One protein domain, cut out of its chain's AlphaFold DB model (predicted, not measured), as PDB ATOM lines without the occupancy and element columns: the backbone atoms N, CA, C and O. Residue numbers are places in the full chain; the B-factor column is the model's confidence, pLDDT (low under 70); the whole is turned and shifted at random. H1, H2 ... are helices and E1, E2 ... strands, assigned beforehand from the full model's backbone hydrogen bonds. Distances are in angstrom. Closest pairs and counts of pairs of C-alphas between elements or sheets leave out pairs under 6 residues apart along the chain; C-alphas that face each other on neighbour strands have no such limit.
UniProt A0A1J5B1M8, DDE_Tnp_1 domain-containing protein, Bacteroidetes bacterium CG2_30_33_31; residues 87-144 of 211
ATOM      1  N   ALA A  87      15.385   9.437  32.224       96.44
ATOM      2  CA  ALA A  87      16.035   8.509  31.302       96.44
ATOM      3  C   ALA A  87      15.704   7.049  31.631       96.44
ATOM      4  O   ALA A  87      15.319   6.280  30.753       96.44
ATOM      5  N   THR A  88      15.747   6.684  32.913       96.81
ATOM      6  CA  THR A  88      15.395   5.330  33.367       96.81
ATOM      7  C   THR A  88      13.929   5.008  33.075       96.81
ATOM      8  O   THR A  88      13.597   3.918  32.604       96.81
ATOM      9  N   LYS A  89      13.030   5.968  33.318       94.38
ATOM     10  CA  LYS A  89      11.600   5.814  33.038       94.38
ATOM     11  C   LYS A  89      11.308   5.723  31.538       94.38
ATOM     12  O   LYS A  89      10.481   4.903  31.135       94.38
ATOM     13  N   ASP A  90      11.961   6.545  30.727       94.88
ATOM     14  CA  ASP A  90      11.803   6.573  29.273       94.88
ATOM     15  C   ASP A  90      12.297   5.259  28.656       94.88
ATOM     16  O   ASP A  90      11.524   4.600  27.952       94.88
ATOM     17  N   LYS A  91      13.483   4.786  29.062       95.50
ATOM     18  CA  LYS A  91      14.016   3.465  28.703       95.50
ATOM     19  C   LYS A  91      13.043   2.341  29.051       95.50
ATOM     20  O   LYS A  91      12.674   1.551  28.182       95.50
ATOM     21  N   TYR A  92      12.555   2.296  30.292       95.12
ATOM     22  CA  TYR A  92      11.581   1.284  30.715       95.12
ATOM     23  C   TYR A  92      10.306   1.313  29.853       95.12
ATOM     24  O   TYR A  92       9.800   0.267  29.433       95.12
ATOM     25  N   ASN A  93       9.773   2.504  29.564       91.69
ATOM     26  CA  ASN A  93       8.574   2.659  28.739       91.69
ATOM     27  C   ASN A  93       8.803   2.213  27.290       91.69
ATOM     28  O   ASN A  93       7.925   1.557  26.715       91.69
ATOM     29  N   ARG A  94       9.966   2.545  26.718       92.94
ATOM     30  CA  ARG A  94      10.393   2.127  25.380       92.94
ATOM     31  C   ARG A  94      10.506   0.610  25.302       92.94
ATOM     32  O   ARG A  94       9.797   0.001  24.504       92.94
ATOM     33  N   GLU A  95      11.276  -0.018  26.189       92.00
ATOM     34  CA  GLU A  95      11.443  -1.479  26.237       92.00
ATOM     35  C   GLU A  95      10.109  -2.211  26.423       92.00
ATOM     36  O   GLU A  95       9.825  -3.204  25.750       92.00
ATOM     37  N   LYS A  96       9.244  -1.710  27.312       90.12
ATOM     38  CA  LYS A  96       7.899  -2.262  27.521       90.12
ATOM     39  C   LYS A  96       7.029  -2.149  26.269       90.12
ATOM     40  O   LYS A  96       6.231  -3.049  26.002       90.12
ATOM     41  N   GLY A  97       7.162  -1.056  25.519       85.81
ATOM     42  CA  GLY A  97       6.511  -0.854  24.226       85.81
ATOM     43  C   GLY A  97       6.982  -1.860  23.181       85.81
ATOM     44  O   GLY A  97       6.164  -2.569  22.598       85.81
ATOM     45  N   VAL A  98       8.300  -1.986  23.018       86.69
ATOM     46  CA  VAL A  98       8.930  -2.910  22.064       86.69
ATOM     47  C   VAL A  98       8.560  -4.363  22.372       86.69
ATOM     48  O   VAL A  98       8.074  -5.068  21.490       86.69
ATOM     49  N   LYS A  99       8.653  -4.806  23.635       87.00
ATOM     50  CA  LYS A  99       8.247  -6.165  24.050       87.00
ATOM     51  C   LYS A  99       6.789  -6.477  23.696       87.00
ATOM     52  O   LYS A  99       6.455  -7.601  23.322       87.00
ATOM     53  N   ARG A 100       5.896  -5.485  23.801       82.62
ATOM     54  CA  ARG A 100       4.486  -5.638  23.408       82.62
ATOM     55  C   ARG A 100       4.324  -5.758  21.898       82.62
ATOM     56  O   ARG A 100       3.567  -6.625  21.470       82.62
ATOM     57  N   LEU A 101       5.030  -4.937  21.118       78.50
ATOM     58  CA  LEU A 101       5.034  -5.036  19.656       78.50
ATOM     59  C   LEU A 101       5.539  -6.407  19.200       78.50
ATOM     60  O   LEU A 101       4.876  -7.061  18.402       78.50
ATOM     61  N   GLN A 102       6.638  -6.893  19.783       80.94
ATOM     62  CA  GLN A 102       7.182  -8.224  19.500       80.94
ATOM     63  C   GLN A 102       6.166  -9.335  19.806       80.94
ATOM     64  O   GLN A 102       5.999 -10.258  19.010       80.94
ATOM     65  N   LYS A 103       5.448  -9.244  20.935       79.50
ATOM     66  CA  LYS A 103       4.391 -10.209  21.278       79.50
ATOM     67  C   LYS A 103       3.227 -10.151  20.284       79.50
ATOM     68  O   LYS A 103       2.784 -11.198  19.827       79.50
ATOM     69  N   ALA A 104       2.759  -8.952  19.936       73.06
ATOM     70  CA  ALA A 104       1.674  -8.767  18.974       73.06
ATOM     71  C   ALA A 104       2.049  -9.308  17.583       73.06
ATOM     72  O   ALA A 104       1.238 -10.002  16.967       73.06
ATOM     73  N   TYR A 105       3.292  -9.071  17.151       69.50
ATOM     74  CA  TYR A 105       3.850  -9.569  15.892       69.50
ATOM     75  C   TYR A 105       3.864 -11.099  15.849       69.50
ATOM     76  O   TYR A 105       3.324 -11.688  14.918       69.50
ATOM     77  N   LYS A 106       4.375 -11.758  16.903       69.94
ATOM     78  CA  LYS A 106       4.381 -13.231  17.011       69.94
ATOM     79  C   LYS A 106       2.983 -13.853  16.946       69.94
ATOM     80  O   LYS A 106       2.850 -14.985  16.504       69.94
ATOM     81  N   THR A 107       1.953 -13.134  17.392       66.31
ATOM     82  CA  THR A 107       0.562 -13.619  17.383       66.31
ATOM     83  C   THR A 107      -0.211 -13.317  16.093       66.31
ATOM     84  O   THR A 107      -1.382 -13.665  16.019       66.31
ATOM     85  N   GLY A 108       0.389 -12.643  15.101       61.72
ATOM     86  CA  GLY A 108      -0.266 -12.326  13.819       61.72
ATOM     87  C   GLY A 108      -1.371 -11.256  13.877       61.72
ATOM     88  O   GLY A 108      -1.997 -10.967  12.865       61.72
ATOM     89  N   ASN A 109      -1.600 -10.620  15.030       57.72
ATOM     90  CA  ASN A 109      -2.716  -9.687  15.264       57.72
ATOM     91  C   ASN A 109      -2.430  -8.222  14.866       57.72
ATOM     92  O   ASN A 109      -3.117  -7.299  15.322       57.72
ATOM     93  N   ILE A 110      -1.402  -7.968  14.052       60.66
ATOM     94  CA  ILE A 110      -1.050  -6.603  13.640       60.66
ATOM     95  C   ILE A 110      -1.854  -6.221  12.394       60.66
ATOM     96  O   ILE A 110      -1.433  -6.437  11.264       60.66
ATOM     97  N   THR A 111      -3.020  -5.618  12.615       58.25
ATOM     98  CA  THR A 111      -3.804  -4.926  11.582       58.25
ATOM     99  C   THR A 111      -3.514  -3.421  11.611       58.25
ATOM    100  O   THR A 111      -3.136  -2.880  12.653       58.25
ATOM    101  N   LYS A 112      -3.727  -2.712  10.488       55.53
ATOM    102  CA  LYS A 112      -3.572  -1.240  10.378       55.53
ATOM    103  C   LYS A 112      -4.306  -0.470  11.493       55.53
ATOM    104  O   LYS A 112      -3.819   0.559  11.954       55.53
ATOM    105  N   GLU A 113      -5.433  -0.997  11.971       55.03
ATOM    106  CA  GLU A 113      -6.231  -0.424  13.065       55.03
ATOM    107  C   GLU A 113      -5.619  -0.640  14.460       55.03
ATOM    108  O   GLU A 113      -5.727   0.227  15.331       55.03
ATOM    109  N   ASN A 114      -4.933  -1.767  14.683       55.34
ATOM    110  CA  ASN A 114      -4.258  -2.066  15.950       55.34
ATOM    111  C   ASN A 114      -2.945  -1.292  16.125       55.34
ATOM    112  O   ASN A 114      -2.500  -1.102  17.257       55.34
ATOM    113  N   ILE A 115      -2.356  -0.821  15.021       55.91
ATOM    114  CA  ILE A 115      -1.113  -0.046  15.007       55.91
ATOM    115  C   ILE A 115      -1.319   1.290  15.742       55.91
ATOM    116  O   ILE A 115      -0.645   1.543  16.734       55.91
ATOM    117  N   ASN A 116      -2.356   2.069  15.408       53.62
ATOM    118  CA  ASN A 116      -2.578   3.434  15.925       53.62
ATOM    119  C   ASN A 116      -2.837   3.589  17.440       53.62
ATOM    120  O   ASN A 116      -3.004   4.710  17.930       53.62
ATOM    121  N   LYS A 117      -2.847   2.511  18.231       55.56
ATOM    122  CA  LYS A 117      -3.047   2.611  19.680       55.56
ATOM    123  C   LYS A 117      -1.723   2.922  20.390       55.56
ATOM    124  O   LYS A 117      -0.835   2.082  20.494       55.56
ATOM    125  N   ARG A 118      -1.667   4.098  21.030       59.06
ATOM    126  CA  ARG A 118      -0.699   4.461  22.094       59.06
ATOM    127  C   ARG A 118       0.736   4.790  21.645       59.06
ATOM    128  O   ARG A 118       1.656   4.677  22.447       59.06
ATOM    129  N   GLY A 119       0.927   5.257  20.407       59.50
ATOM    130  CA  GLY A 119       2.163   5.948  19.996       59.50
ATOM    131  C   GLY A 119       3.370   5.055  19.682       59.50
ATOM    132  O   GLY A 119       4.477   5.565  19.530       59.50
ATOM    133  N   TYR A 120       3.178   3.740  19.556       66.25
ATOM    134  CA  TYR A 120       4.252   2.795  19.224       66.25
ATOM    135  C   TYR A 120       4.523   2.659  17.714       66.25
ATOM    136  O   TYR A 120       5.494   2.016  17.326       66.25
ATOM    137  N   ASN A 121       3.732   3.330  16.868       65.19
ATOM    138  CA  ASN A 121       3.901   3.383  15.406       65.19
ATOM    139  C   ASN A 121       5.283   3.841  14.967       65.19
ATOM    140  O   ASN A 121       5.752   3.453  13.904       65.19
ATOM    141  N   LYS A 122       5.928   4.682  15.779       70.81
ATOM    142  CA  LYS A 122       7.239   5.244  15.464       70.81
ATOM    143  C   LYS A 122       8.329   4.180  15.306       70.81
ATOM    144  O   LYS A 122       9.325   4.470  14.672       70.81
ATOM    145  N   PHE A 123       8.137   2.969  15.836       74.75
ATOM    146  CA  PHE A 123       9.091   1.859  15.712       74.75
ATOM    147  C   PHE A 123       8.761   0.883  14.578       74.75
ATOM    148  O   PHE A 123       9.417  -0.145  14.452       74.75
ATOM    149  N   LEU A 124       7.721   1.153  13.786       69.75
ATOM    150  CA  LEU A 124       7.258   0.244  12.743       69.75
ATOM    151  C   LEU A 124       7.653   0.750  11.353       69.75
ATOM    152  O   LEU A 124       7.768   1.957  11.105       69.75
ATOM    153  N   GLU A 125       7.830  -0.199  10.443       64.12
ATOM    154  CA  GLU A 125       7.996   0.028   9.012       64.12
ATOM    155  C   GLU A 125       6.962  -0.808   8.254       64.12
ATOM    156  O   GLU A 125       6.745  -1.976   8.584       64.12
ATOM    157  N   ILE A 126       6.268  -0.184   7.300       63.72
ATOM    158  CA  ILE A 126       5.183  -0.799   6.528       63.72
ATOM    159  C   ILE A 126       5.670  -0.909   5.087       63.72
ATOM    160  O   ILE A 126       5.862   0.118   4.443       63.72
ATOM    161  N   SER A 127       5.854  -2.129   4.586       58.91
ATOM    162  CA  SER A 127       6.137  -2.370   3.168       58.91
ATOM    163  C   SER A 127       4.858  -2.637   2.364       58.91
ATOM    164  O   SER A 127       3.827  -3.018   2.931       58.91
ATOM    165  N   ASP A 128       4.939  -2.455   1.038       51.12
ATOM    166  CA  ASP A 128       3.817  -2.513   0.079       51.12
ATOM    167  C   ASP A 128       3.019  -3.834   0.106       51.12
ATOM    168  O   ASP A 128       1.849  -3.861  -0.268       51.12
ATOM    169  N   ASN A 129       3.596  -4.903   0.667       54.31
ATOM    170  CA  ASN A 129       2.919  -6.166   0.966       54.31
ATOM    171  C   ASN A 129       2.760  -6.364   2.483       54.31
ATOM    172  O   ASN A 129       3.476  -7.188   3.036       54.31
ATOM    173  N   ILE A 130       1.874  -5.603   3.152       56.91
ATOM    174  CA  ILE A 130       1.414  -5.719   4.569       56.91
ATOM    175  C   ILE A 130       2.373  -6.506   5.494       56.91
ATOM    176  O   ILE A 130       1.982  -7.433   6.205       56.91
ATOM    177  N   LYS A 131       3.660  -6.155   5.491       58.44
ATOM    178  CA  LYS A 131       4.662  -6.776   6.349       58.44
ATOM    179  C   LYS A 131       5.159  -5.676   7.252       58.44
ATOM    180  O   LYS A 131       5.865  -4.767   6.829       58.44
ATOM    181  N   VAL A 132       4.694  -5.732   8.491       64.00
ATOM    182  CA  VAL A 132       5.053  -4.766   9.522       64.00
ATOM    183  C   VAL A 132       6.302  -5.276  10.219       64.00
ATOM    184  O   VAL A 132       6.234  -6.285  10.912       64.00
ATOM    185  N   ILE A 133       7.434  -4.607  10.037       68.88
ATOM    186  CA  ILE A 133       8.704  -4.987  10.672       68.88
ATOM    187  C   ILE A 133       9.008  -3.990  11.796       68.88
ATOM    188  O   ILE A 133       8.707  -2.800  11.684       68.88
ATOM    189  N   ILE A 134       9.562  -4.488  12.906       77.31
ATOM    190  CA  ILE A 134      10.094  -3.632  13.972       77.31
ATOM    191  C   ILE A 134      11.436  -3.083  13.491       77.31
ATOM    192  O   ILE A 134      12.341  -3.851  13.177       77.31
ATOM    193  N   ASN A 135      11.545  -1.762  13.431       84.00
ATOM    194  CA  ASN A 135      12.750  -1.073  13.004       84.00
ATOM    195  C   ASN A 135      13.627  -0.774  14.236       84.00
ATOM    196  O   ASN A 135      13.304   0.102  15.045       84.00
ATOM    197  N   GLU A 136      14.715  -1.533  14.381       86.75
ATOM    198  CA  GLU A 136      15.670  -1.412  15.495       86.75
ATOM    199  C   GLU A 136      16.445  -0.086  15.461       86.75
ATOM    200  O   GLU A 136      16.735   0.489  16.509       86.75
ATOM    201  N   GLU A 137      16.707   0.471  14.275       89.44
ATOM    202  CA  GLU A 137      17.373   1.772  14.142       89.44
ATOM    203  C   GLU A 137      16.536   2.877  14.789       89.44
ATOM    204  O   GLU A 137      17.043   3.633  15.614       89.44
ATOM    205  N   LYS A 138      15.221   2.902  14.536       87.75
ATOM    206  CA  LYS A 138      14.300   3.859  15.173       87.75
ATOM    207  C   LYS A 138      14.217   3.683  16.692       87.75
ATOM    208  O   LYS A 138      13.920   4.642  17.406       87.75
ATOM    209  N   ILE A 139      14.459   2.476  17.212       89.50
ATOM    210  CA  ILE A 139      14.533   2.226  18.662       89.50
ATOM    211  C   ILE A 139      15.811   2.845  19.237       89.50
ATOM    212  O   ILE A 139      15.734   3.544  20.250       89.50
ATOM    213  N   HIS A 140      16.954   2.633  18.582       92.00
ATOM    214  CA  HIS A 140      18.233   3.231  18.974       92.00
ATOM    215  C   HIS A 140      18.238   4.755  18.833       92.00
ATOM    216  O   HIS A 140      18.806   5.459  19.666       92.00
ATOM    217  N   GLU A 141      17.579   5.298  17.812       91.38
ATOM    218  CA  GLU A 141      17.395   6.739  17.679       91.38
ATOM    219  C   GLU A 141      16.549   7.305  18.817       91.38
ATOM    220  O   GLU A 141      16.916   8.335  19.379       91.38
ATOM    221  N   ASP A 142      15.459   6.635  19.206       91.94
ATOM    222  CA  ASP A 142      14.608   7.078  20.315       91.94
ATOM    223  C   ASP A 142      15.339   7.033  21.664       91.94
ATOM    224  O   ASP A 142      15.138   7.933  22.477       91.94
ATOM    225  N   GLU A 143      16.219   6.046  21.864       94.25
ATOM    226  CA  GLU A 143      17.065   5.893  23.058       94.25
ATOM    227  C   GLU A 143      18.004   7.083  23.286       94.25
ATOM    228  O   GLU A 143      18.216   7.495  24.427       94.25
ATOM    229  N   LYS A 144      18.522   7.706  22.218       94.19
ATOM    230  CA  LYS A 144      19.400   8.887  22.339       94.19
ATOM    231  C   LYS A 144      18.727  10.042  23.091       94.19
ATOM    232  O   LYS A 144      19.425  10.837  23.726       94.19
TER     233      LYS A 144
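What this domain is: This is residues 87 to 144 of the 211 residues of the protein "DDE_Tnp_1 domain-containing protein" of Bacteroidetes bacterium CG2_30_33_31 (UniProt A0A1J5B1M8). One long helix, H1, runs along one side of an elongated body; the hairpin E1 and E2 and then H4 follow one another along the other side, and small H3 sits in the middle, packing on H1 and H4. H2 lies off to one side, on the loop that leads from H1 to H3. The printed part has 58 residues, with four named helices and two strands in the order H1 H2 H3 E1 E2 H4; the sheet, E1 - E2, is antiparallel, and the class is mostly helix. It is compact, with a radius of gyration of the C-alphas of 11.5 A and spans of 35 by 18 by 18 A.

Where its parts are: Find C-alpha 87 at (16.035, 8.509, 31.302); from there H1, residues 87 to 106, runs 28.5 A to C-alpha 106 at (4.381, -13.231, 17.011). Next come H2, residues 112 to 115, and H3, residues 120 to 123, then E1, residues 124 to 127, 10.0 A, and E2, residues 131 to 134, 9.9 A. H4, residues 136 to 143, runs 10.6 A to C-alpha 143 at (17.065, 5.893, 23.058).

How they stand to each other: Look at residues 97 to 101 of H1, which alone touch H3; the closest C-alphas are those of Gly 97 and Tyr 120, 6.6 A. H3 also touches H4, closest at C-alphas 123 and 138, 5.6 A. H1 and H4 are close but not clearly touching, at a shallow tilt of 23 degrees, opposite ways. H2 is apart from H1 and H4. In the hairpin, find N 125 and O 133 within hydrogen-bond range at 3.0 A. In H1 and H4 every O i to N i+4 pair is within range; H2 and H3 are too short for one.

The domain as a whole: C-alphas 88 and 129 are the two farthest apart, 36.6 A. The printed part has no cut and no long link. Residues 105 to 121 and 124 to 133 have pLDDT under 70.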